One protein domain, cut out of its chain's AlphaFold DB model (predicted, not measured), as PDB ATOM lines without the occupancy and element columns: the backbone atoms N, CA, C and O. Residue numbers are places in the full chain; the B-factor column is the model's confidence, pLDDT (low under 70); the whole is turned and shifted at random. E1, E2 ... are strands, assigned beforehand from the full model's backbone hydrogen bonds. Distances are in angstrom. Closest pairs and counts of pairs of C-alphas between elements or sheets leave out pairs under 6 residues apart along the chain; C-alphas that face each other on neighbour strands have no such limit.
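This is residues 96 to 231 and 273 to 286 of the 448 residues of an uncharacterized protein of Camellia sinensis var. sinensis (UniProt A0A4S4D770). Two strongly twisted sheets stand face to face as a sandwich, two layers of strands, with E4, E5, E3, E7 and E8 in one and E6, E2, E1 and E9 in the other. The edge strand E4 lies farthest from the middle, and loops link the layers. The 150 printed residues hold nine named strands, E1 to E9 in order, and no named helix; both sheets, ordered E4 - E5 - E3 - E7 - E8 and E6 - E2 - E1 - E9, are antiparallel. The class is all strand, though under half of the residues, 68 of 150, are in named strands. The whole is compact, with a radius of gyration of the C-alphas of 14.8 A and spans of 41 by 33 by 30 A.

Find C-alpha 96 at (22.912, 39.005, -18.536); from there E1 runs 30.1 A through residues 96 to 105. E2 follows at residues 111 to 118, 23.5 A, and E3 at 124 to 132, 26.2 A. Next come the short E4, residues 153 to 155, and E5, residues 159 to 163. E6 spans residues 177 to 184, 23.7 A, and E7 residues 189 to 198, 26.9 A, beginning at C-alpha 189, (-5.981, 49.887, -5.915). E8 is residues 212 to 215, and E9, residues 276 to 286, runs 31.2 A to C-alpha 286 at (28.329, 38.103, -8.606).

Begin in the larger sheet with E3 and E7, antiparallel at 161 degrees; look for N 127 and O 195, 3.0 A apart. On the other side of E3, E5 has N 160 and O 128 at 2.9 A. E4 and E5 are a hairpin, with N 153 and O 161 at 2.8 A; E7 and E8 are another, with N 192 and O 214 at 2.9 A. In the second sheet, E1 and E2 are a hairpin with N 102 and O 115 at 2.8 A. E6 and E2 have N 114 and O 181 at 2.9 A, and E1 and E9 have N 99 and O 280 at 2.8 A. Between the sheets, the closest C-alphas of E5 and E6 are those of Pro 163 and Val 179, 7.3 A. E4 and E6 are apart.

The C-alphas of Asn 134 and Gly 173, 44.3 A, are the two farthest apart. Residues 232 to 272 are not printed; C-alphas 231 and 273 are 11.6 A apart across this cut. The links E3 to E4, E5 to E6 and E7 to E8 are long. The mean pLDDT of the printed part is 83.6, and residues 106 to 109, 136 to 138, 168 to 174 and 218 to 231 are under 70.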
ATOM      1  N   GLU A  96      23.994  38.274 -17.868       91.38
ATOM      2  CA  GLU A  96      22.912  39.005 -18.536       91.38
ATOM      3  C   GLU A  96      21.635  38.169 -18.530       91.38
ATOM      4  O   GLU A  96      21.661  36.977 -18.836       91.38
ATOM      5  N   GLY A  97      20.511  38.793 -18.196       90.69
ATOM      6  CA  GLY A  97      19.211  38.142 -18.198       90.69
ATOM      7  C   GLY A  97      18.073  39.139 -18.309       90.69
ATOM      8  O   GLY A  97      18.245  40.260 -18.793       90.69
ATOM      9  N   LYS A  98      16.883  38.708 -17.908       92.56
ATOM     10  CA  LYS A  98      15.633  39.426 -18.120       92.56
ATOM     11  C   LYS A  98      14.716  39.307 -16.912       92.56
ATOM     12  O   LYS A  98      14.583  38.238 -16.317       92.56
ATOM     13  N   ILE A  99      14.054  40.415 -16.609       93.31
ATOM     14  CA  ILE A  99      12.837  40.459 -15.807       93.31
ATOM     15  C   ILE A  99      11.666  40.471 -16.777       93.31
ATOM     16  O   ILE A  99      11.674  41.236 -17.738       93.31
ATOM     17  N   SER A 100      10.657  39.658 -16.518       94.19
ATOM     18  CA  SER A 100       9.418  39.615 -17.292       94.19
ATOM     19  C   SER A 100       8.238  39.958 -16.395       94.19
ATOM     20  O   SER A 100       8.144  39.451 -15.274       94.19
ATOM     21  N   ILE A 101       7.333  40.781 -16.901       95.06
ATOM     22  CA  ILE A 101       6.158  41.265 -16.189       95.06
ATOM     23  C   ILE A 101       4.957  40.937 -17.058       95.06
ATOM     24  O   ILE A 101       4.857  41.412 -18.191       95.06
ATOM     25  N   ARG A 102       4.057  40.107 -16.540       94.44
ATOM     26  CA  ARG A 102       2.876  39.643 -17.260       94.44
ATOM     27  C   ARG A 102       1.629  39.925 -16.448       94.44
ATOM     28  O   ARG A 102       1.549  39.505 -15.298       94.44
ATOM     29  N   LEU A 103       0.661  40.591 -17.053       92.88
ATOM     30  CA  LEU A 103      -0.659  40.790 -16.478       92.88
ATOM     31  C   LEU A 103      -1.675  40.006 -17.304       92.88
ATOM     32  O   LEU A 103      -1.838  40.271 -18.493       92.88
ATOM     33  N   ASP A 104      -2.361  39.061 -16.669       90.50
ATOM     34  CA  ASP A 104      -3.380  38.232 -17.306       90.50
ATOM     35  C   ASP A 104      -4.741  38.408 -16.646       90.50
ATOM     36  O   ASP A 104      -4.852  38.515 -15.422       90.50
ATOM     37  N   ASN A 105      -5.780  38.354 -17.474       84.00
ATOM     38  CA  ASN A 105      -7.146  38.220 -17.000       84.00
ATOM     39  C   ASN A 105      -7.395  36.762 -16.582       84.00
ATOM     40  O   ASN A 105      -7.030  35.816 -17.289       84.00
ATOM     41  N   GLY A 106      -7.994  36.586 -15.416       69.00
ATOM     42  CA  GLY A 106      -8.449  35.313 -14.890       69.00
ATOM     43  C   GLY A 106      -9.669  34.792 -15.648       69.00
ATOM     44  O   GLY A 106     -10.069  35.302 -16.692       69.00
ATOM     45  N   LYS A 107     -10.273  33.719 -15.126       63.88
ATOM     46  CA  LYS A 107     -11.442  33.085 -15.763       63.88
ATOM     47  C   LYS A 107     -12.681  33.991 -15.778       63.88
ATOM     48  O   LYS A 107     -13.508  33.851 -16.671       63.88
ATOM     49  N   ASP A 108     -12.747  34.936 -14.842       63.97
ATOM     50  CA  ASP A 108     -13.794  35.945 -14.716       63.97
ATOM     51  C   ASP A 108     -13.133  37.319 -14.884       63.97
ATOM     52  O   ASP A 108     -12.065  37.535 -14.314       63.97
ATOM     53  N   GLN A 109     -13.747  38.251 -15.628       64.44
ATOM     54  CA  GLN A 109     -13.153  39.559 -15.988       64.44
ATOM     55  C   GLN A 109     -12.750  40.455 -14.793       64.44
ATOM     56  O   GLN A 109     -12.137  41.509 -14.972       64.44
ATOM     57  N   GLU A 110     -13.101  40.043 -13.579       73.62
ATOM     58  CA  GLU A 110     -12.834  40.735 -12.320       73.62
ATOM     59  C   GLU A 110     -11.584  40.231 -11.594       73.62
ATOM     60  O   GLU A 110     -11.103  40.910 -10.689       73.62
ATOM     61  N   ASN A 111     -11.056  39.059 -11.958       86.62
ATOM     62  CA  ASN A 111      -9.904  38.442 -11.305       86.62
ATOM     63  C   ASN A 111      -8.682  38.572 -12.204       86.62
ATOM     64  O   ASN A 111      -8.702  38.098 -13.329       86.62
ATOM     65  N   TRP A 112      -7.605  39.160 -11.705       90.19
ATOM     66  CA  TRP A 112      -6.383  39.407 -12.460       90.19
ATOM     67  C   TRP A 112      -5.188  38.742 -11.788       90.19
ATOM     68  O   TRP A 112      -5.127  38.623 -10.561       90.19
ATOM     69  N   GLN A 113      -4.234  38.298 -12.601       93.12
ATOM     70  CA  GLN A 113      -2.981  37.715 -12.136       93.12
ATOM     71  C   GLN A 113      -1.804  38.509 -12.696       93.12
ATOM     72  O   GLN A 113      -1.589  38.548 -13.906       93.12
ATOM     73  N   LEU A 114      -1.019  39.103 -11.800       94.38
ATOM     74  CA  LEU A 114       0.285  39.667 -12.121       94.38
ATOM     75  C   LEU A 114       1.354  38.601 -11.870       94.38
ATOM     76  O   LEU A 114       1.502  38.110 -10.752       94.38
ATOM     77  N   THR A 115       2.114  38.259 -12.903       95.25
ATOM     78  CA  THR A 115       3.294  37.400 -12.809       95.25
ATOM     79  C   THR A 115       4.541  38.246 -13.013       95.25
ATOM     80  O   THR A 115       4.696  38.883 -14.055       95.25
ATOM     81  N   VAL A 116       5.442  38.235 -12.032       96.06
ATOM     82  CA  VAL A 116       6.783  38.819 -12.160       96.06
ATOM     83  C   VAL A 116       7.785  37.681 -12.135       96.06
ATOM     84  O   VAL A 116       7.747  36.846 -11.230       96.06
ATOM     85  N   GLY A 117       8.664  37.634 -13.130       94.81
ATOM     86  CA  GLY A 117       9.643  36.564 -13.267       94.81
ATOM     87  C   GLY A 117      11.035  37.037 -13.651       94.81
ATOM     88  O   GLY A 117      11.212  38.149 -14.146       94.81
ATOM     89  N   CYS A 118      12.019  36.182 -13.398       94.00
ATOM     90  CA  CYS A 118      13.430  36.396 -13.682       94.00
ATOM     91  C   CYS A 118      14.064  35.092 -14.177       94.00
ATOM     92  O   CYS A 118      13.868  34.034 -13.577       94.00
ATOM     93  N   ASN A 119      14.836  35.164 -15.261       92.56
ATOM     94  CA  ASN A 119      15.524  34.002 -15.842       92.56
ATOM     95  C   ASN A 119      16.989  33.857 -15.389       92.56
ATOM     96  O   ASN A 119      17.722  33.026 -15.917       92.56
ATOM     97  N   LEU A 120      17.442  34.680 -14.441       91.62
ATOM     98  CA  LEU A 120      18.776  34.542 -13.872       91.62
ATOM     99  C   LEU A 120      18.734  33.597 -12.669       91.62
ATOM    100  O   LEU A 120      17.809  33.686 -11.860       91.62
ATOM    101  N   PRO A 121      19.742  32.726 -12.489       89.44
ATOM    102  CA  PRO A 121      19.883  31.973 -11.250       89.44
ATOM    103  C   PRO A 121      20.060  32.942 -10.080       89.44
ATOM    104  O   PRO A 121      20.667  33.998 -10.255       89.44
ATOM    105  N   GLY A 122      19.558  32.584  -8.899       88.31
ATOM    106  CA  GLY A 122      19.726  33.367  -7.672       88.31
ATOM    107  C   GLY A 122      18.565  33.212  -6.692       88.31
ATOM    108  O   GLY A 122      17.590  32.503  -6.967       88.31
ATOM    109  N   LYS A 123      18.675  33.892  -5.548       92.75
ATOM    110  CA  LYS A 123      17.580  34.061  -4.584       92.75
ATOM    111  C   LYS A 123      16.947  35.425  -4.794       92.75
ATOM    112  O   LYS A 123      17.428  36.443  -4.306       92.75
ATOM    113  N   TRP A 124      15.879  35.428  -5.573       95.31
ATOM    114  CA  TRP A 124      15.181  36.644  -5.949       95.31
ATOM    115  C   TRP A 124      14.026  36.929  -4.999       95.31
ATOM    116  O   TRP A 124      13.230  36.041  -4.690       95.31
ATOM    117  N   VAL A 125      13.907  38.186  -4.589       96.88
ATOM    118  CA  VAL A 125      12.823  38.680  -3.742       96.88
ATOM    119  C   VAL A 125      12.140  39.844  -4.446       96.88
ATOM    120  O   VAL A 125      12.793  40.785  -4.900       96.88
ATOM    121  N   LEU A 126      10.814  39.785  -4.533       97.31
ATOM    122  CA  LEU A 126       9.995  40.908  -4.957       97.31
ATOM    123  C   LEU A 126       9.733  41.793  -3.739       97.31
ATOM    124  O   LEU A 126       9.049  41.354  -2.817       97.31
ATOM    125  N   HIS A 127      10.254  43.017  -3.724       95.88
ATOM    126  CA  HIS A 127       9.888  44.028  -2.731       95.88
ATOM    127  C   HIS A 127       8.819  44.927  -3.348       95.88
ATOM    128  O   HIS A 127       9.088  45.587  -4.354       95.88
ATOM    129  N   TRP A 128       7.604  44.911  -2.804       96.00
ATOM    130  CA  TRP A 128       6.456  45.518  -3.471       96.00
ATOM    131  C   TRP A 128       5.396  46.072  -2.522       96.00
ATOM    132  O   TRP A 128       5.295  45.688  -1.354       96.00
ATOM    133  N   GLY A 129       4.599  46.980  -3.077       94.50
ATOM    134  CA  GLY A 129       3.487  47.665  -2.433       94.50
ATOM    135  C   GLY A 129       2.417  48.067  -3.449       94.50
ATOM    136  O   GLY A 129       2.514  47.766  -4.645       94.50
ATOM    137  N   VAL A 130       1.382  48.746  -2.972       92.75
ATOM    138  CA  VAL A 130       0.257  49.232  -3.778       92.75
ATOM    139  C   VAL A 130       0.036  50.721  -3.560       92.75
ATOM    140  O   VAL A 130       0.365  51.242  -2.506       92.75
ATOM    141  N   ASN A 131      -0.551  51.403  -4.537       90.50
ATOM    142  CA  ASN A 131      -1.101  52.745  -4.339       90.50
ATOM    143  C   ASN A 131      -2.614  52.671  -4.464       90.50
ATOM    144  O   ASN A 131      -3.108  52.056  -5.420       90.50
ATOM    145  N   TYR A 132      -3.338  53.327  -3.563       87.69
ATOM    146  CA  TYR A 132      -4.787  53.412  -3.655       87.69
ATOM    147  C   TYR A 132      -5.229  54.591  -4.536       87.69
ATOM    148  O   TYR A 132      -4.479  55.534  -4.785       87.69
ATOM    149  N   VAL A 133      -6.459  54.541  -5.056       82.25
ATOM    150  CA  VAL A 133      -7.017  55.538  -6.001       82.25
ATOM    151  C   VAL A 133      -6.997  56.967  -5.454       82.25
ATOM    152  O   VAL A 133      -6.863  57.913  -6.227       82.25
ATOM    153  N   ASN A 134      -7.092  57.123  -4.135       75.94
ATOM    154  CA  ASN A 134      -7.119  58.424  -3.472       75.94
ATOM    155  C   ASN A 134      -5.765  58.827  -2.866       75.94
ATOM    156  O   ASN A 134      -5.686  59.863  -2.200       75.94
ATOM    157  N   ASP A 135      -4.702  58.053  -3.112       72.94
ATOM    158  CA  ASP A 135      -3.364  58.390  -2.641       72.94
ATOM    159  C   ASP A 135      -2.663  59.300  -3.639       72.94
ATOM    160  O   ASP A 135      -2.160  58.891  -4.685       72.94
ATOM    161  N   PHE A 136      -2.591  60.575  -3.271       58.03
ATOM    162  CA  PHE A 136      -1.808  61.582  -3.985       58.03
ATOM    163  C   PHE A 136      -0.318  61.567  -3.583       58.03
ATOM    164  O   PHE A 136       0.442  62.444  -3.999       58.03
ATOM    165  N   GLY A 137       0.098  60.611  -2.744       59.34
ATOM    166  CA  GLY A 137       1.471  60.440  -2.273       59.34
ATOM    167  C   GLY A 137       2.357  59.654  -3.246       59.34
ATOM    168  O   GLY A 137       1.883  58.869  -4.064       59.34
ATOM    169  N   SER A 138       3.673  59.860  -3.144       60.47
ATOM    170  CA  SER A 138       4.692  59.039  -3.820       60.47
ATOM    171  C   SER A 138       5.046  57.763  -3.052       60.47
ATOM    172  O   SER A 138       5.858  56.976  -3.527       60.47
ATOM    173  N   GLU A 139       4.498  57.600  -1.851       73.69
ATOM    174  CA  GLU A 139       4.710  56.436  -1.000       73.69
ATOM    175  C   GLU A 139       3.660  55.379  -1.356       73.69
ATOM    176  O   GLU A 139       2.499  55.694  -1.611       73.69
ATOM    177  N   TRP A 140       4.116  54.140  -1.487       86.19
ATOM    178  CA  TRP A 140       3.273  52.962  -1.640       86.19
ATOM    179  C   TRP A 140       2.912  52.402  -0.262       86.19
ATOM    180  O   TRP A 140       3.627  52.637   0.707       86.19
ATOM    181  N   ASP A 141       1.836  51.634  -0.188       89.75
ATOM    182  CA  ASP A 141       1.354  50.981   1.023       89.75
ATOM    183  C   ASP A 141       1.447  49.459   0.917       89.75
ATOM    184  O   ASP A 141       1.607  48.871  -0.161       89.75
ATOM    185  N   GLN A 142       1.293  48.781   2.055       92.38
ATOM    186  CA  GLN A 142       1.177  47.330   2.043       92.38
ATOM    187  C   GLN A 142      -0.062  46.873   1.257       92.38
ATOM    188  O   GLN A 142      -1.164  47.369   1.492       92.38
ATOM    189  N   PRO A 143       0.058  45.832   0.415       93.00
ATOM    190  CA  PRO A 143      -1.098  45.236  -0.236       93.00
ATOM    191  C   PRO A 143      -2.061  44.636   0.799       93.00
ATOM    192  O   PRO A 143      -1.614  44.155   1.851       93.00
ATOM    193  N   PRO A 144      -3.373  44.573   0.504       91.62
ATOM    194  CA  PRO A 144      -4.335  43.876   1.349       91.62
ATOM    195  C   PRO A 144      -3.964  42.405   1.542       91.62
ATOM    196  O   PRO A 144      -3.377  41.785   0.654       91.62
ATOM    197  N   VAL A 145      -4.355  41.830   2.681       91.06
ATOM    198  CA  VAL A 145      -3.968  40.466   3.076       91.06
ATOM    199  C   VAL A 145      -4.332  39.426   2.016       91.06
ATOM    200  O   VAL A 145      -3.539  38.520   1.781       91.06
ATOM    201  N   GLU A 146      -5.464  39.571   1.319       90.81
ATOM    202  CA  GLU A 146      -5.883  38.570   0.328       90.81
ATOM    203  C   GLU A 146      -5.064  38.604  -0.973       90.81
ATOM    204  O   GLU A 146      -5.098  37.640  -1.730       90.81
ATOM    205  N   MET A 147      -4.314  39.683  -1.233       92.38
ATOM    206  CA  MET A 147      -3.406  39.772  -2.386       92.38
ATOM    207  C   MET A 147      -2.016  39.215  -2.097       92.38
ATOM    208  O   MET A 147      -1.243  39.013  -3.029       92.38
ATOM    209  N   ARG A 148      -1.665  39.006  -0.823       94.50
ATOM    210  CA  ARG A 148      -0.314  38.609  -0.417       94.50
ATOM    211  C   ARG A 148      -0.101  37.135  -0.758       94.50
ATOM    212  O   ARG A 148      -0.787  36.287  -0.183       94.50
ATOM    213  N   PRO A 149       0.845  36.792  -1.652       94.50
ATOM    214  CA  PRO A 149       1.177  35.400  -1.889       94.50
ATOM    215  C   PRO A 149       1.663  34.722  -0.600       94.50
ATOM    216  O   PRO A 149       2.191  35.398   0.293       94.50
ATOM    217  N   PRO A 150       1.550  33.388  -0.507       89.75
ATOM    218  CA  PRO A 150       2.174  32.634   0.571       89.75
ATOM    219  C   PRO A 150       3.670  32.954   0.668       89.75
ATOM    220  O   PRO A 150       4.310  33.218  -0.349       89.75
ATOM    221  N   ASP A 151       4.217  32.907   1.881       92.31
ATOM    222  CA  ASP A 151       5.620  33.225   2.195       92.31
ATOM    223  C   ASP A 151       5.994  34.712   2.060       92.31
ATOM    224  O   ASP A 151       7.170  35.066   2.118       92.31
ATOM    225  N   SER A 152       5.002  35.599   1.921       95.44
ATOM    226  CA  SER A 152       5.239  37.042   1.987       95.44
ATOM    227  C   SER A 152       5.571  37.492   3.409       95.44
ATOM    228  O   SER A 152       4.889  37.123   4.368       95.44
ATOM    229  N   ILE A 153       6.579  38.347   3.530       94.94
ATOM    230  CA  ILE A 153       7.072  38.907   4.786       94.94
ATOM    231  C   ILE A 153       6.736  40.396   4.816       94.94
ATOM    232  O   ILE A 153       6.939  41.115   3.839       94.94
ATOM    233  N   LEU A 154       6.216  40.869   5.947       93.56
ATOM    234  CA  LEU A 154       5.938  42.287   6.144       93.56
ATOM    235  C   LEU A 154       7.242  43.068   6.282       93.56
ATOM    236  O   LEU A 154       8.050  42.765   7.161       93.56
ATOM    237  N   ILE A 155       7.419  44.095   5.453       91.25
ATOM    238  CA  ILE A 155       8.543  45.020   5.555       91.25
ATOM    239  C   ILE A 155       8.016  46.374   5.999       91.25
ATOM    240  O   ILE A 155       7.431  47.129   5.221       91.25
ATOM    241  N   LYS A 156       8.268  46.687   7.274       86.88
ATOM    242  CA  LYS A 156       7.751  47.896   7.927       86.88
ATOM    243  C   LYS A 156       6.225  47.975   7.757       86.88
ATOM    244  O   LYS A 156       5.563  46.942   7.808       86.88
ATOM    245  N   ASP A 157       5.676  49.170   7.595       83.81
ATOM    246  CA  ASP A 157       4.254  49.475   7.439       83.81
ATOM    247  C   ASP A 157       3.832  49.764   5.988       83.81
ATOM    248  O   ASP A 157       2.637  49.814   5.719       83.81
ATOM    249  N   TYR A 158       4.780  49.857   5.046       86.19
ATOM    250  CA  TYR A 158       4.518  50.334   3.680       86.19
ATOM    251  C   TYR A 158       4.822  49.330   2.553       86.19
ATOM    252  O   TYR A 158       4.478  49.578   1.402       86.19
ATOM    253  N   ALA A 159       5.486  48.201   2.827       92.75
ATOM    254  CA  ALA A 159       5.836  47.230   1.788       92.75
ATOM    255  C   ALA A 159       5.820  45.790   2.301       92.75
ATOM    256  O   ALA A 159       5.794  45.518   3.505       92.75
ATOM    257  N   ILE A 160       5.858  44.847   1.367       95.75
ATOM    258  CA  ILE A 160       6.094  43.437   1.661       95.75
ATOM    259  C   ILE A 160       7.179  42.868   0.748       95.75
ATOM    260  O   ILE A 160       7.405  43.349  -0.363       95.75
ATOM    261  N   GLU A 161       7.858  41.837   1.231       97.19
ATOM    262  CA  GLU A 161       8.817  41.053   0.461       97.19
ATOM    263  C   GLU A 161       8.238  39.667   0.182       97.19
ATOM    264  O   GLU A 161       7.792  38.978   1.098       97.19
ATOM    265  N   THR A 162       8.244  39.245  -1.079       97.62
ATOM    266  CA  THR A 162       7.784  37.915  -1.492       97.62
ATOM    267  C   THR A 162       8.894  37.210  -2.274       97.62
ATOM    268  O   THR A 162       9.278  37.693  -3.344       97.62
ATOM    269  N   PRO A 163       9.418  36.070  -1.794       96.75
ATOM    270  CA  PRO A 163      10.412  35.293  -2.531       96.75
ATOM    271  C   PRO A 163       9.857  34.760  -3.860       96.75
ATOM    272  O   PRO A 163       8.748  34.218  -3.909       96.75
ATOM    273  N   LEU A 164      10.639  34.867  -4.938       95.31
ATOM    274  CA  LEU A 164      10.305  34.225  -6.209       95.31
ATOM    275  C   LEU A 164      10.604  32.727  -6.106       95.31
ATOM    276  O   LEU A 164      11.659  32.304  -5.629       95.31
ATOM    277  N   LYS A 165       9.676  31.911  -6.599       93.81
ATOM    278  CA  LYS A 165       9.802  30.453  -6.591       93.81
ATOM    279  C   LYS A 165      10.275  29.975  -7.948       93.81
ATOM    280  O   LYS A 165       9.872  30.501  -8.979       93.81
ATOM    281  N   LYS A 166      11.109  28.936  -7.952       90.88
ATOM    282  CA  LYS A 166      11.500  28.269  -9.191       90.88
ATOM    283  C   LYS A 166      10.245  27.731  -9.885       90.88
ATOM    284  O   LYS A 166       9.519  26.915  -9.316       90.88
ATOM    285  N   SER A 167       9.991  28.209 -11.096       82.19
ATOM    286  CA  SER A 167       8.862  27.785 -11.909       82.19
ATOM    287  C   SER A 167       9.038  26.327 -12.319       82.19
ATOM    288  O   SER A 167      10.139  25.870 -12.629       82.19
ATOM    289  N   SER A 168       7.938  25.576 -12.300       67.69
ATOM    290  CA  SER A 168       7.902  24.213 -12.850       67.69
ATOM    291  C   SER A 168       7.709  24.214 -14.369       67.69
ATOM    292  O   SER A 168       7.908  23.183 -15.009       67.69
ATOM    293  N   ALA A 169       7.322  25.355 -14.951       61.91
ATOM    294  CA  ALA A 169       7.233  25.524 -16.390       61.91
ATOM    295  C   ALA A 169       8.646  25.720 -16.949       61.91
ATOM    296  O   ALA A 169       9.252  26.777 -16.797       61.91
ATOM    297  N   VAL A 170       9.181  24.675 -17.575       53.91
ATOM    298  CA  VAL A 170      10.444  24.752 -18.309       53.91
ATOM    299  C   VAL A 170      10.175  25.503 -19.611       53.91
ATOM    300  O   VAL A 170       9.630  24.935 -20.556       53.91
ATOM    301  N   VAL A 171      10.533  26.782 -19.661       55.91
ATOM    302  CA  VAL A 171      10.679  27.507 -20.926       55.91
ATOM    303  C   VAL A 171      12.112  27.251 -21.394       55.91
ATOM    304  O   VAL A 171      13.059  27.587 -20.695       55.91
ATOM    305  N   GLU A 172      12.269  26.557 -22.523       56.06
ATOM    306  CA  GLU A 172      13.557  26.362 -23.224       56.06
ATOM    307  C   GLU A 172      14.719  25.688 -22.460       56.06
ATOM    308  O   GLU A 172      15.839  25.658 -22.951       56.06
ATOM    309  N   GLY A 173      14.468  25.056 -21.309       55.69
ATOM    310  CA  GLY A 173      15.510  24.369 -20.529       55.69
ATOM    311  C   GLY A 173      16.233  25.263 -19.520       55.69
ATOM    312  O   GLY A 173      17.051  24.754 -18.751       55.69
ATOM    313  N   ASP A 174      15.879  26.548 -19.459       66.31
ATOM    314  CA  ASP A 174      16.479  27.518 -18.547       66.31
ATOM    315  C   ASP A 174      15.737  27.600 -17.204       66.31
ATOM    316  O   ASP A 174      14.530  27.364 -17.087       66.31
ATOM    317  N   LEU A 175      16.490  27.924 -16.148       80.38
ATOM    318  CA  LEU A 175      15.938  28.168 -14.818       80.38
ATOM    319  C   LEU A 175      15.147  29.475 -14.830       80.38
ATOM    320  O   LEU A 175      15.681  30.531 -15.152       80.38
ATOM    321  N   TYR A 176      13.890  29.406 -14.409       89.62
ATOM    322  CA  TYR A 176      13.017  30.567 -14.338       89.62
ATOM    323  C   TYR A 176      12.407  30.674 -12.945       89.62
ATOM    324  O   TYR A 176      11.934  29.684 -12.385       89.62
ATOM    325  N   TYR A 177      12.451  31.867 -12.369       93.44
ATOM    326  CA  TYR A 177      11.937  32.176 -11.041       93.44
ATOM    327  C   TYR A 177      10.753  33.112 -11.203       93.44
ATOM    328  O   TYR A 177      10.862  34.095 -11.926       93.44
ATOM    329  N   GLU A 178       9.635  32.833 -10.543       95.12
ATOM    330  CA  GLU A 178       8.414  33.622 -10.682       95.12
ATOM    331  C   GLU A 178       7.671  33.790  -9.357       95.12
ATOM    332  O   GLU A 178       7.743  32.957  -8.448       95.12
ATOM    333  N   VAL A 179       6.904  34.869  -9.278       95.69
ATOM    334  CA  VAL A 179       5.865  35.081  -8.273       95.69
ATOM    335  C   VAL A 179       4.570  35.450  -8.984       95.69
ATOM    336  O   VAL A 179       4.576  36.199  -9.961       95.69
ATOM    337  N   LYS A 180       3.458  34.900  -8.495       94.94
ATOM    338  CA  LYS A 180       2.106  35.141  -9.005       94.94
ATOM    339  C   LYS A 180       1.287  35.844  -7.934       94.94
ATOM    340  O   LYS A 180       1.096  35.296  -6.849       94.94
ATOM    341  N   ILE A 181       0.807  37.038  -8.251       94.38
ATOM    342  CA  ILE A 181      -0.025  37.874  -7.387       94.38
ATOM    343  C   ILE A 181      -1.427  37.888  -7.985       94.38
ATOM    344  O   ILE A 181      -1.623  38.371  -9.098       94.38
ATOM    345  N   ASN A 182      -2.394  37.350  -7.248       92.81
ATOM    346  CA  ASN A 182      -3.797  37.364  -7.651       92.81
ATOM    347  C   ASN A 182      -4.506  38.534  -6.972       92.81
ATOM    348  O   ASN A 182      -4.330  38.751  -5.772       92.81
ATOM    349  N   PHE A 183      -5.320  39.267  -7.721       89.88
ATOM    350  CA  PHE A 183      -6.092  40.387  -7.195       89.88
ATOM    351  C   PHE A 183      -7.396  40.574  -7.962       89.88
ATOM    352  O   PHE A 183      -7.573  40.023  -9.045       89.88
ATOM    353  N   SER A 184      -8.310  41.357  -7.392       86.00
ATOM    354  CA  SER A 184      -9.550  41.744  -8.060       86.00
ATOM    355  C   SER A 184      -9.585  43.244  -8.315       86.00
ATOM    356  O   SER A 184      -9.084  44.029  -7.507       86.00
ATOM    357  N   THR A 185     -10.178  43.638  -9.441       76.06
ATOM    358  CA  THR A 185     -10.359  45.044  -9.843       76.06
ATOM    359  C   THR A 185     -11.449  45.767  -9.055       76.06
ATOM    360  O   THR A 185     -11.598  46.974  -9.201       76.06
ATOM    361  N   ASN A 186     -12.191  45.067  -8.190       71.69
ATOM    362  CA  ASN A 186     -13.203  45.662  -7.311       71.69
ATOM    363  C   ASN A 186     -12.624  46.429  -6.105       71.69
ATOM    364  O   ASN A 186     -13.380  46.903  -5.260       71.69
ATOM    365  N   ARG A 187     -11.294  46.524  -6.003       72.06
ATOM    366  CA  ARG A 187     -10.586  47.229  -4.932       72.06
ATOM    367  C   ARG A 187     -10.140  48.598  -5.407       72.06
ATOM    368  O   ARG A 187      -9.774  48.760  -6.567       72.06
ATOM    369  N   ASP A 188     -10.031  49.537  -4.473       83.69
ATOM    370  CA  ASP A 188      -9.534  50.894  -4.723       83.69
ATOM    371  C   ASP A 188      -8.009  50.944  -4.951       83.69
ATOM    372  O   ASP A 188      -7.348  51.873  -4.500       83.69
ATOM    373  N   ILE A 189      -7.418  49.951  -5.624       87.94
ATOM    374  CA  ILE A 189      -5.981  49.887  -5.915       87.94
ATOM    375  C   ILE A 189      -5.731  50.443  -7.314       87.94
ATOM    376  O   ILE A 189      -6.183  49.888  -8.313       87.94
ATOM    377  N   ALA A 190      -4.963  51.523  -7.387       88.06
ATOM    378  CA  ALA A 190      -4.640  52.209  -8.630       88.06
ATOM    379  C   ALA A 190      -3.390  51.655  -9.319       88.06
ATOM    380  O   ALA A 190      -3.319  51.644 -10.551       88.06
ATOM    381  N   ALA A 191      -2.395  51.211  -8.550       89.94
ATOM    382  CA  ALA A 191      -1.165  50.650  -9.096       89.94
ATOM    383  C   ALA A 191      -0.511  49.652  -8.137       89.94
ATOM    384  O   ALA A 191      -0.642  49.769  -6.920       89.94
ATOM    385  N   ILE A 192       0.237  48.711  -8.706       92.50
ATOM    386  CA  ILE A 192       1.197  47.871  -7.989       92.50
ATOM    387  C   ILE A 192       2.583  48.384  -8.342       92.50
ATOM    388  O   ILE A 192       2.909  48.549  -9.520       92.50
ATOM    389  N   ASN A 193       3.408  48.604  -7.331       93.12
ATOM    390  CA  ASN A 193       4.771  49.042  -7.535       93.12
ATOM    391  C   ASN A 193       5.747  48.063  -6.897       93.12
ATOM    392  O   ASN A 193       5.456  47.488  -5.847       93.12
ATOM    393  N   PHE A 194       6.898  47.868  -7.530       94.81
ATOM    394  CA  PHE A 194       7.868  46.903  -7.043       94.81
ATOM    395  C   PHE A 194       9.291  47.175  -7.512       94.81
ATOM    396  O   PHE A 194       9.542  47.862  -8.503       94.81
ATOM    397  N   VAL A 195      10.225  46.530  -6.827       94.94
ATOM    398  CA  VAL A 195      11.617  46.360  -7.239       94.94
ATOM    399  C   VAL A 195      12.029  44.913  -7.020       94.94
ATOM    400  O   VAL A 195      11.525  44.230  -6.124       94.94
ATOM    401  N   LEU A 196      12.942  44.437  -7.861       95.44
ATOM    402  CA  LEU A 196      13.512  43.108  -7.700       95.44
ATOM    403  C   LEU A 196      14.806  43.223  -6.893       95.44
ATOM    404  O   LEU A 196      15.646  44.075  -7.182       95.44
ATOM    405  N   LYS A 197      14.963  42.367  -5.891       95.00
ATOM    406  CA  LYS A 197      16.131  42.311  -5.015       95.00
ATOM    407  C   LYS A 197      16.796  40.950  -5.160       95.00
ATOM    408  O   LYS A 197      16.126  39.920  -5.093       95.00
ATOM    409  N   ASP A 198      18.104  40.952  -5.360       94.06
ATOM    410  CA  ASP A 198      18.927  39.753  -5.236       94.06
ATOM    411  C   ASP A 198      19.354  39.630  -3.773       94.06
ATOM    412  O   ASP A 198      20.129  40.444  -3.275       94.06
ATOM    413  N   GLU A 199      18.818  38.643  -3.064       93.12
ATOM    414  CA  GLU A 199      19.108  38.436  -1.645       93.12
ATOM    415  C   GLU A 199      20.570  38.026  -1.408       93.12
ATOM    416  O   GLU A 199      21.133  38.339  -0.362       93.12
ATOM    417  N   GLU A 200      21.209  37.365  -2.380       90.75
ATOM    418  CA  GLU A 200      22.586  36.879  -2.229       90.75
ATOM    419  C   GLU A 200      23.600  38.022  -2.309       90.75
ATOM    420  O   GLU A 200      24.589  38.025  -1.578       90.75
ATOM    421  N   THR A 201      23.355  38.994  -3.190       88.00
ATOM    422  CA  THR A 201      24.258  40.139  -3.406       88.00
ATOM    423  C   THR A 201      23.791  41.411  -2.699       88.00
ATOM    424  O   THR A 201      24.572  42.346  -2.536       88.00
ATOM    425  N   GLY A 202      22.524  41.471  -2.283       90.56
ATOM    426  CA  GLY A 202      21.879  42.678  -1.763       90.56
ATOM    427  C   GLY A 202      21.555  43.723  -2.839       90.56
ATOM    428  O   GLY A 202      21.151  44.836  -2.496       90.56
ATOM    429  N   ALA A 203      21.742  43.397  -4.123       91.00
ATOM    430  CA  ALA A 203      21.529  44.322  -5.230       91.00
ATOM    431  C   ALA A 203      20.038  44.553  -5.518       91.00
ATOM    432  O   ALA A 203      19.220  43.632  -5.448       91.00
ATOM    433  N   TRP A 204      19.706  45.785  -5.905       92.94
ATOM    434  CA  TRP A 204      18.354  46.216  -6.255       92.94
ATOM    435  C   TRP A 204      18.277  46.541  -7.741       92.94
ATOM    436  O   TRP A 204      19.117  47.265  -8.276       92.94
ATOM    437  N   TYR A 205      17.241  46.035  -8.402       91.12
ATOM    438  CA  TYR A 205      17.019  46.212  -9.828       91.12
ATOM    439  C   TYR A 205      15.798  47.099 -10.034       91.12
ATOM    440  O   TYR A 205      14.672  46.742  -9.680       91.12
ATOM    441  N   GLN A 206      16.058  48.266 -10.615       87.50
ATOM    442  CA  GLN A 206      15.096  49.329 -10.876       87.50
ATOM    443  C   GLN A 206      15.005  49.617 -12.374       87.50
ATOM    444  O   GLN A 206      15.981  49.482 -13.117       87.50
ATOM    445  N   HIS A 207      13.845  50.083 -12.822       79.19
ATOM    446  CA  HIS A 207      13.642  50.504 -14.199       79.19
ATOM    447  C   HIS A 207      13.910  52.005 -14.339       79.19
ATOM    448  O   HIS A 207      13.183  52.847 -13.809       79.19
ATOM    449  N   LYS A 208      14.974  52.353 -15.076       78.00
ATOM    450  CA  LYS A 208      15.382  53.751 -15.330       78.00
ATOM    451  C   LYS A 208      15.592  54.568 -14.043       78.00
ATOM    452  O   LYS A 208      15.268  55.752 -13.993       78.00
ATOM    453  N   GLY A 209      16.128  53.928 -13.002       80.06
ATOM    454  CA  GLY A 209      16.400  54.565 -11.710       80.06
ATOM    455  C   GLY A 209      15.155  54.867 -10.873       80.06
ATOM    456  O   GLY A 209      15.237  55.669  -9.949       80.06
ATOM    457  N   ARG A 210      14.005  54.263 -11.199       82.88
ATOM    458  CA  ARG A 210      12.844  54.223 -10.303       82.88
ATOM    459  C   ARG A 210      12.229  52.832 -10.286       82.88
ATOM    460  O   ARG A 210      12.616  51.944 -11.049       82.88
ATOM    461  N   ASP A 211      11.259  52.662  -9.413       89.31
ATOM    462  CA  ASP A 211      10.583  51.392  -9.230       89.31
ATOM    463  C   ASP A 211       9.716  51.049 -10.449       89.31
ATOM    464  O   ASP A 211       9.327  51.920 -11.243       89.31
ATOM    465  N   PHE A 212       9.446  49.760 -10.625       91.50
ATOM    466  CA  PHE A 212       8.492  49.300 -11.625       91.50
ATOM    467  C   PHE A 212       7.087  49.659 -11.161       91.50
ATOM    468  O   PHE A 212       6.749  49.438  -9.999       91.50
ATOM    469  N   LYS A 213       6.264  50.179 -12.074       90.75
ATOM    470  CA  LYS A 213       4.883  50.572 -11.792       90.75
ATOM    471  C   LYS A 213       3.931  49.933 -12.793       90.75
ATOM    472  O   LYS A 213       3.955  50.261 -13.980       90.75
ATOM    473  N   VAL A 214       3.078  49.051 -12.290       90.06
ATOM    474  CA  VAL A 214       1.979  48.425 -13.024       90.06
ATOM    475  C   VAL A 214       0.705  49.189 -12.688       90.06
ATOM    476  O   VAL A 214       0.213  49.119 -11.563       90.06
ATOM    477  N   VAL A 215       0.194  49.959 -13.646       87.69
ATOM    478  CA  VAL A 215      -1.031  50.753 -13.469       87.69
ATOM    479  C   VAL A 215      -2.243  49.873 -13.729       87.69
ATOM    480  O   VAL A 215      -2.315  49.202 -14.753       87.69
ATOM    481  N   LEU A 216      -3.188  49.886 -12.791       84.81
ATOM    482  CA  LEU A 216      -4.422  49.103 -12.860       84.81
ATOM    483  C   LEU A 216      -5.632  49.955 -13.262       84.81
ATOM    484  O   LEU A 216      -6.619  49.420 -13.761       84.81
ATOM    485  N   ILE A 217      -5.560  51.276 -13.056       76.38
ATOM    486  CA  ILE A 217      -6.629  52.226 -13.377       76.38
ATOM    487  C   ILE A 217      -6.044  53.397 -14.176       76.38
ATOM    488  O   ILE A 217      -5.121  54.073 -13.725       76.38
ATOM    489  N   ASP A 218      -6.630  53.675 -15.341       58.88
ATOM    490  CA  ASP A 218      -6.166  54.643 -16.355       58.88
ATOM    491  C   ASP A 218      -6.256  56.133 -15.935       58.88
ATOM    492  O   ASP A 218      -6.053  57.031 -16.751       58.88
ATOM    493  N   ASN A 219      -6.549  56.420 -14.663       50.59
ATOM    494  CA  ASN A 219      -6.774  57.779 -14.150       50.59
ATOM    495  C   ASN A 219      -5.518  58.435 -13.549       50.59
ATOM    496  O   ASN A 219      -5.600  59.546 -13.024       50.59
ATOM    497  N   LEU A 220      -4.356  57.778 -13.603       51.19
ATOM    498  CA  LEU A 220      -3.115  58.312 -13.043       51.19
ATOM    499  C   LEU A 220      -2.325  59.119 -14.083       51.19
ATOM    500  O   LEU A 220      -1.955  58.616 -15.140       51.19
ATOM    501  N   HIS A 221      -2.066  60.385 -13.748       46.53
ATOM    502  CA  HIS A 221      -1.310  61.345 -14.553       46.53
ATOM    503  C   HIS A 221       0.070  60.793 -14.958       46.53
ATOM    504  O   HIS A 221       0.752  60.147 -14.159       46.53
ATOM    505  N   GLU A 222       0.462  61.053 -16.209       45.03
ATOM    506  CA  GLU A 222       1.600  60.413 -16.868       45.03
ATOM    507  C   GLU A 222       2.948  60.700 -16.187       45.03
ATOM    508  O   GLU A 222       3.395  61.843 -16.136       45.03
ATOM    509  N   ASP A 223       3.631  59.644 -15.743       49.94
ATOM    510  CA  ASP A 223       5.022  59.654 -15.310       49.94
ATOM    511  C   ASP A 223       5.708  58.444 -15.975       49.94
ATOM    512  O   ASP A 223       5.274  57.309 -15.804       49.94
ATOM    513  N   GLY A 224       6.723  58.672 -16.817       52.25
ATOM    514  CA  GLY A 224       7.194  57.766 -17.893       52.25
ATOM    515  C   GLY A 224       7.808  56.394 -17.529       52.25
ATOM    516  O   GLY A 224       8.613  55.870 -18.308       52.25
ATOM    517  N   ASN A 225       7.445  55.814 -16.382       58.69
ATOM    518  CA  ASN A 225       7.906  54.528 -15.846       58.69
ATOM    519  C   ASN A 225       6.850  53.406 -15.876       58.69
ATOM    520  O   ASN A 225       7.059  52.351 -15.279       58.69
ATOM    521  N   PHE A 226       5.732  53.618 -16.571       61.22
ATOM    522  CA  PHE A 226       4.649  52.644 -16.670       61.22
ATOM    523  C   PHE A 226       5.042  51.385 -17.440       61.22
ATOM    524  O   PHE A 226       5.590  51.467 -18.541       61.22
ATOM    525  N   VAL A 227       4.672  50.243 -16.871       58.19
ATOM    526  CA  VAL A 227       4.665  48.935 -17.524       58.19
ATOM    527  C   VAL A 227       3.226  48.668 -17.986       58.19
ATOM    528  O   VAL A 227       2.296  48.813 -17.190       58.19
ATOM    529  N   GLY A 228       3.020  48.350 -19.266       55.94
ATOM    530  CA  GLY A 228       1.706  48.043 -19.852       55.94
ATOM    531  C   GLY A 228       0.980  49.213 -20.537       55.94
ATOM    532  O   GLY A 228      -0.040  49.005 -21.183       55.94
ATOM    533  N   ALA A 229       1.503  50.445 -20.482       49.31
ATOM    534  CA  ALA A 229       0.844  51.629 -21.065       49.31
ATOM    535  C   ALA A 229       1.000  51.769 -22.597       49.31
ATOM    536  O   ALA A 229       0.443  52.686 -23.215       49.31
ATOM    537  N   LYS A 230       1.768  50.887 -23.252       45.53
ATOM    538  CA  LYS A 230       1.934  50.920 -24.711       45.53
ATOM    539  C   LYS A 230       0.725  50.291 -25.398       45.53
ATOM    540  O   LYS A 230       0.706  49.103 -25.702       45.53
ATOM    541  N   LYS A 231      -0.259  51.138 -25.714       45.69
ATOM    542  CA  LYS A 231      -1.295  50.861 -26.716       45.69
ATOM    543  C   LYS A 231      -0.694  50.209 -27.965       45.69
ATOM    544  O   LYS A 231       0.118  50.830 -28.646       45.69
ATOM    545  N   LEU A 273      -9.087  47.470 -18.046       79.00
ATOM    546  CA  LEU A 273      -7.747  46.924 -17.854       79.00
ATOM    547  C   LEU A 273      -7.465  45.877 -18.946       79.00
ATOM    548  O   LEU A 273      -8.320  45.037 -19.234       79.00
ATOM    549  N   GLU A 274      -6.299  45.962 -19.584       83.19
ATOM    550  CA  GLU A 274      -5.874  45.053 -20.651       83.19
ATOM    551  C   GLU A 274      -4.654  44.257 -20.181       83.19
ATOM    552  O   GLU A 274      -3.768  44.784 -19.507       83.19
ATOM    553  N   GLY A 275      -4.623  42.966 -20.516       87.50
ATOM    554  CA  GLY A 275      -3.472  42.124 -20.216       87.50
ATOM    555  C   GLY A 275      -2.265  42.503 -21.069       87.50
ATOM    556  O   GLY A 275      -2.409  42.913 -22.221       87.50
ATOM    557  N   PHE A 276      -1.065  42.344 -20.522       90.88
ATOM    558  CA  PHE A 276       0.172  42.685 -21.221       90.88
ATOM    559  C   PHE A 276       1.327  41.763 -20.832       90.88
ATOM    560  O   PHE A 276       1.275  41.046 -19.832       90.88
ATOM    561  N   TYR A 277       2.392  41.819 -21.631       92.38
ATOM    562  CA  TYR A 277       3.670  41.173 -21.365       92.38
ATOM    563  C   TYR A 277       4.808  42.132 -21.714       92.38
ATOM    564  O   TYR A 277       4.880  42.613 -22.847       92.38
ATOM    565  N   GLU A 278       5.695  42.400 -20.761       92.00
ATOM    566  CA  GLU A 278       6.887  43.225 -20.960       92.00
ATOM    567  C   GLU A 278       8.134  42.530 -20.410       92.00
ATOM    568  O   GLU A 278       8.089  41.866 -19.375       92.00
ATOM    569  N   GLU A 279       9.264  42.705 -21.099       92.69
ATOM    570  CA  GLU A 279      10.576  42.229 -20.662       92.69
ATOM    571  C   GLU A 279      11.554  43.393 -20.509       92.69
ATOM    572  O   GLU A 279      11.619  44.289 -21.354       92.69
ATOM    573  N   HIS A 280      12.378  43.329 -19.468       90.56
ATOM    574  CA  HIS A 280      13.450  44.276 -19.202       90.56
ATOM    575  C   HIS A 280      14.763  43.531 -18.994       90.56
ATOM    576  O   HIS A 280      14.857  42.649 -18.142       90.56
ATOM    577  N   SER A 281      15.791  43.897 -19.757       91.19
ATOM    578  CA  SER A 281      17.133  43.346 -19.583       91.19
ATOM    579  C   SER A 281      17.736  43.785 -18.251       91.19
ATOM    580  O   SER A 281      17.691  44.966 -17.904       91.19
ATOM    581  N   ILE A 282      18.341  42.840 -17.538       91.38
ATOM    582  CA  ILE A 282      19.088  43.084 -16.304       91.38
ATOM    583  C   ILE A 282      20.458  42.418 -16.364       91.38
ATOM    584  O   ILE A 282      20.655  41.426 -17.067       91.38
ATOM    585  N   VAL A 283      21.407  42.970 -15.613       90.94
ATOM    586  CA  VAL A 283      22.759  42.424 -15.471       90.94
ATOM    587  C   VAL A 283      22.995  42.128 -14.003       90.94
ATOM    588  O   VAL A 283      23.037  43.052 -13.198       90.94
ATOM    589  N   ARG A 284      23.148  40.850 -13.665       89.75
ATOM    590  CA  ARG A 284      23.517  40.406 -12.323       89.75
ATOM    591  C   ARG A 284      25.025  40.332 -12.205       89.75
ATOM    592  O   ARG A 284      25.678  39.702 -13.031       89.75
ATOM    593  N   GLU A 285      25.565  40.937 -11.161       88.06
ATOM    594  CA  GLU A 285      26.990  40.902 -10.860       88.06
ATOM    595  C   GLU A 285      27.216  40.066  -9.604       88.06
ATOM    596  O   GLU A 285      26.661  40.365  -8.550       88.06
ATOM    597  N   VAL A 286      28.002  38.997  -9.721       87.00
ATOM    598  CA  VAL A 286      28.329  38.103  -8.606       87.00
ATOM    599  C   VAL A 286      29.825  38.164  -8.354       87.00
ATOM    600  O   VAL A 286      30.632  38.046  -9.279       87.00
TER     601      VAL A 286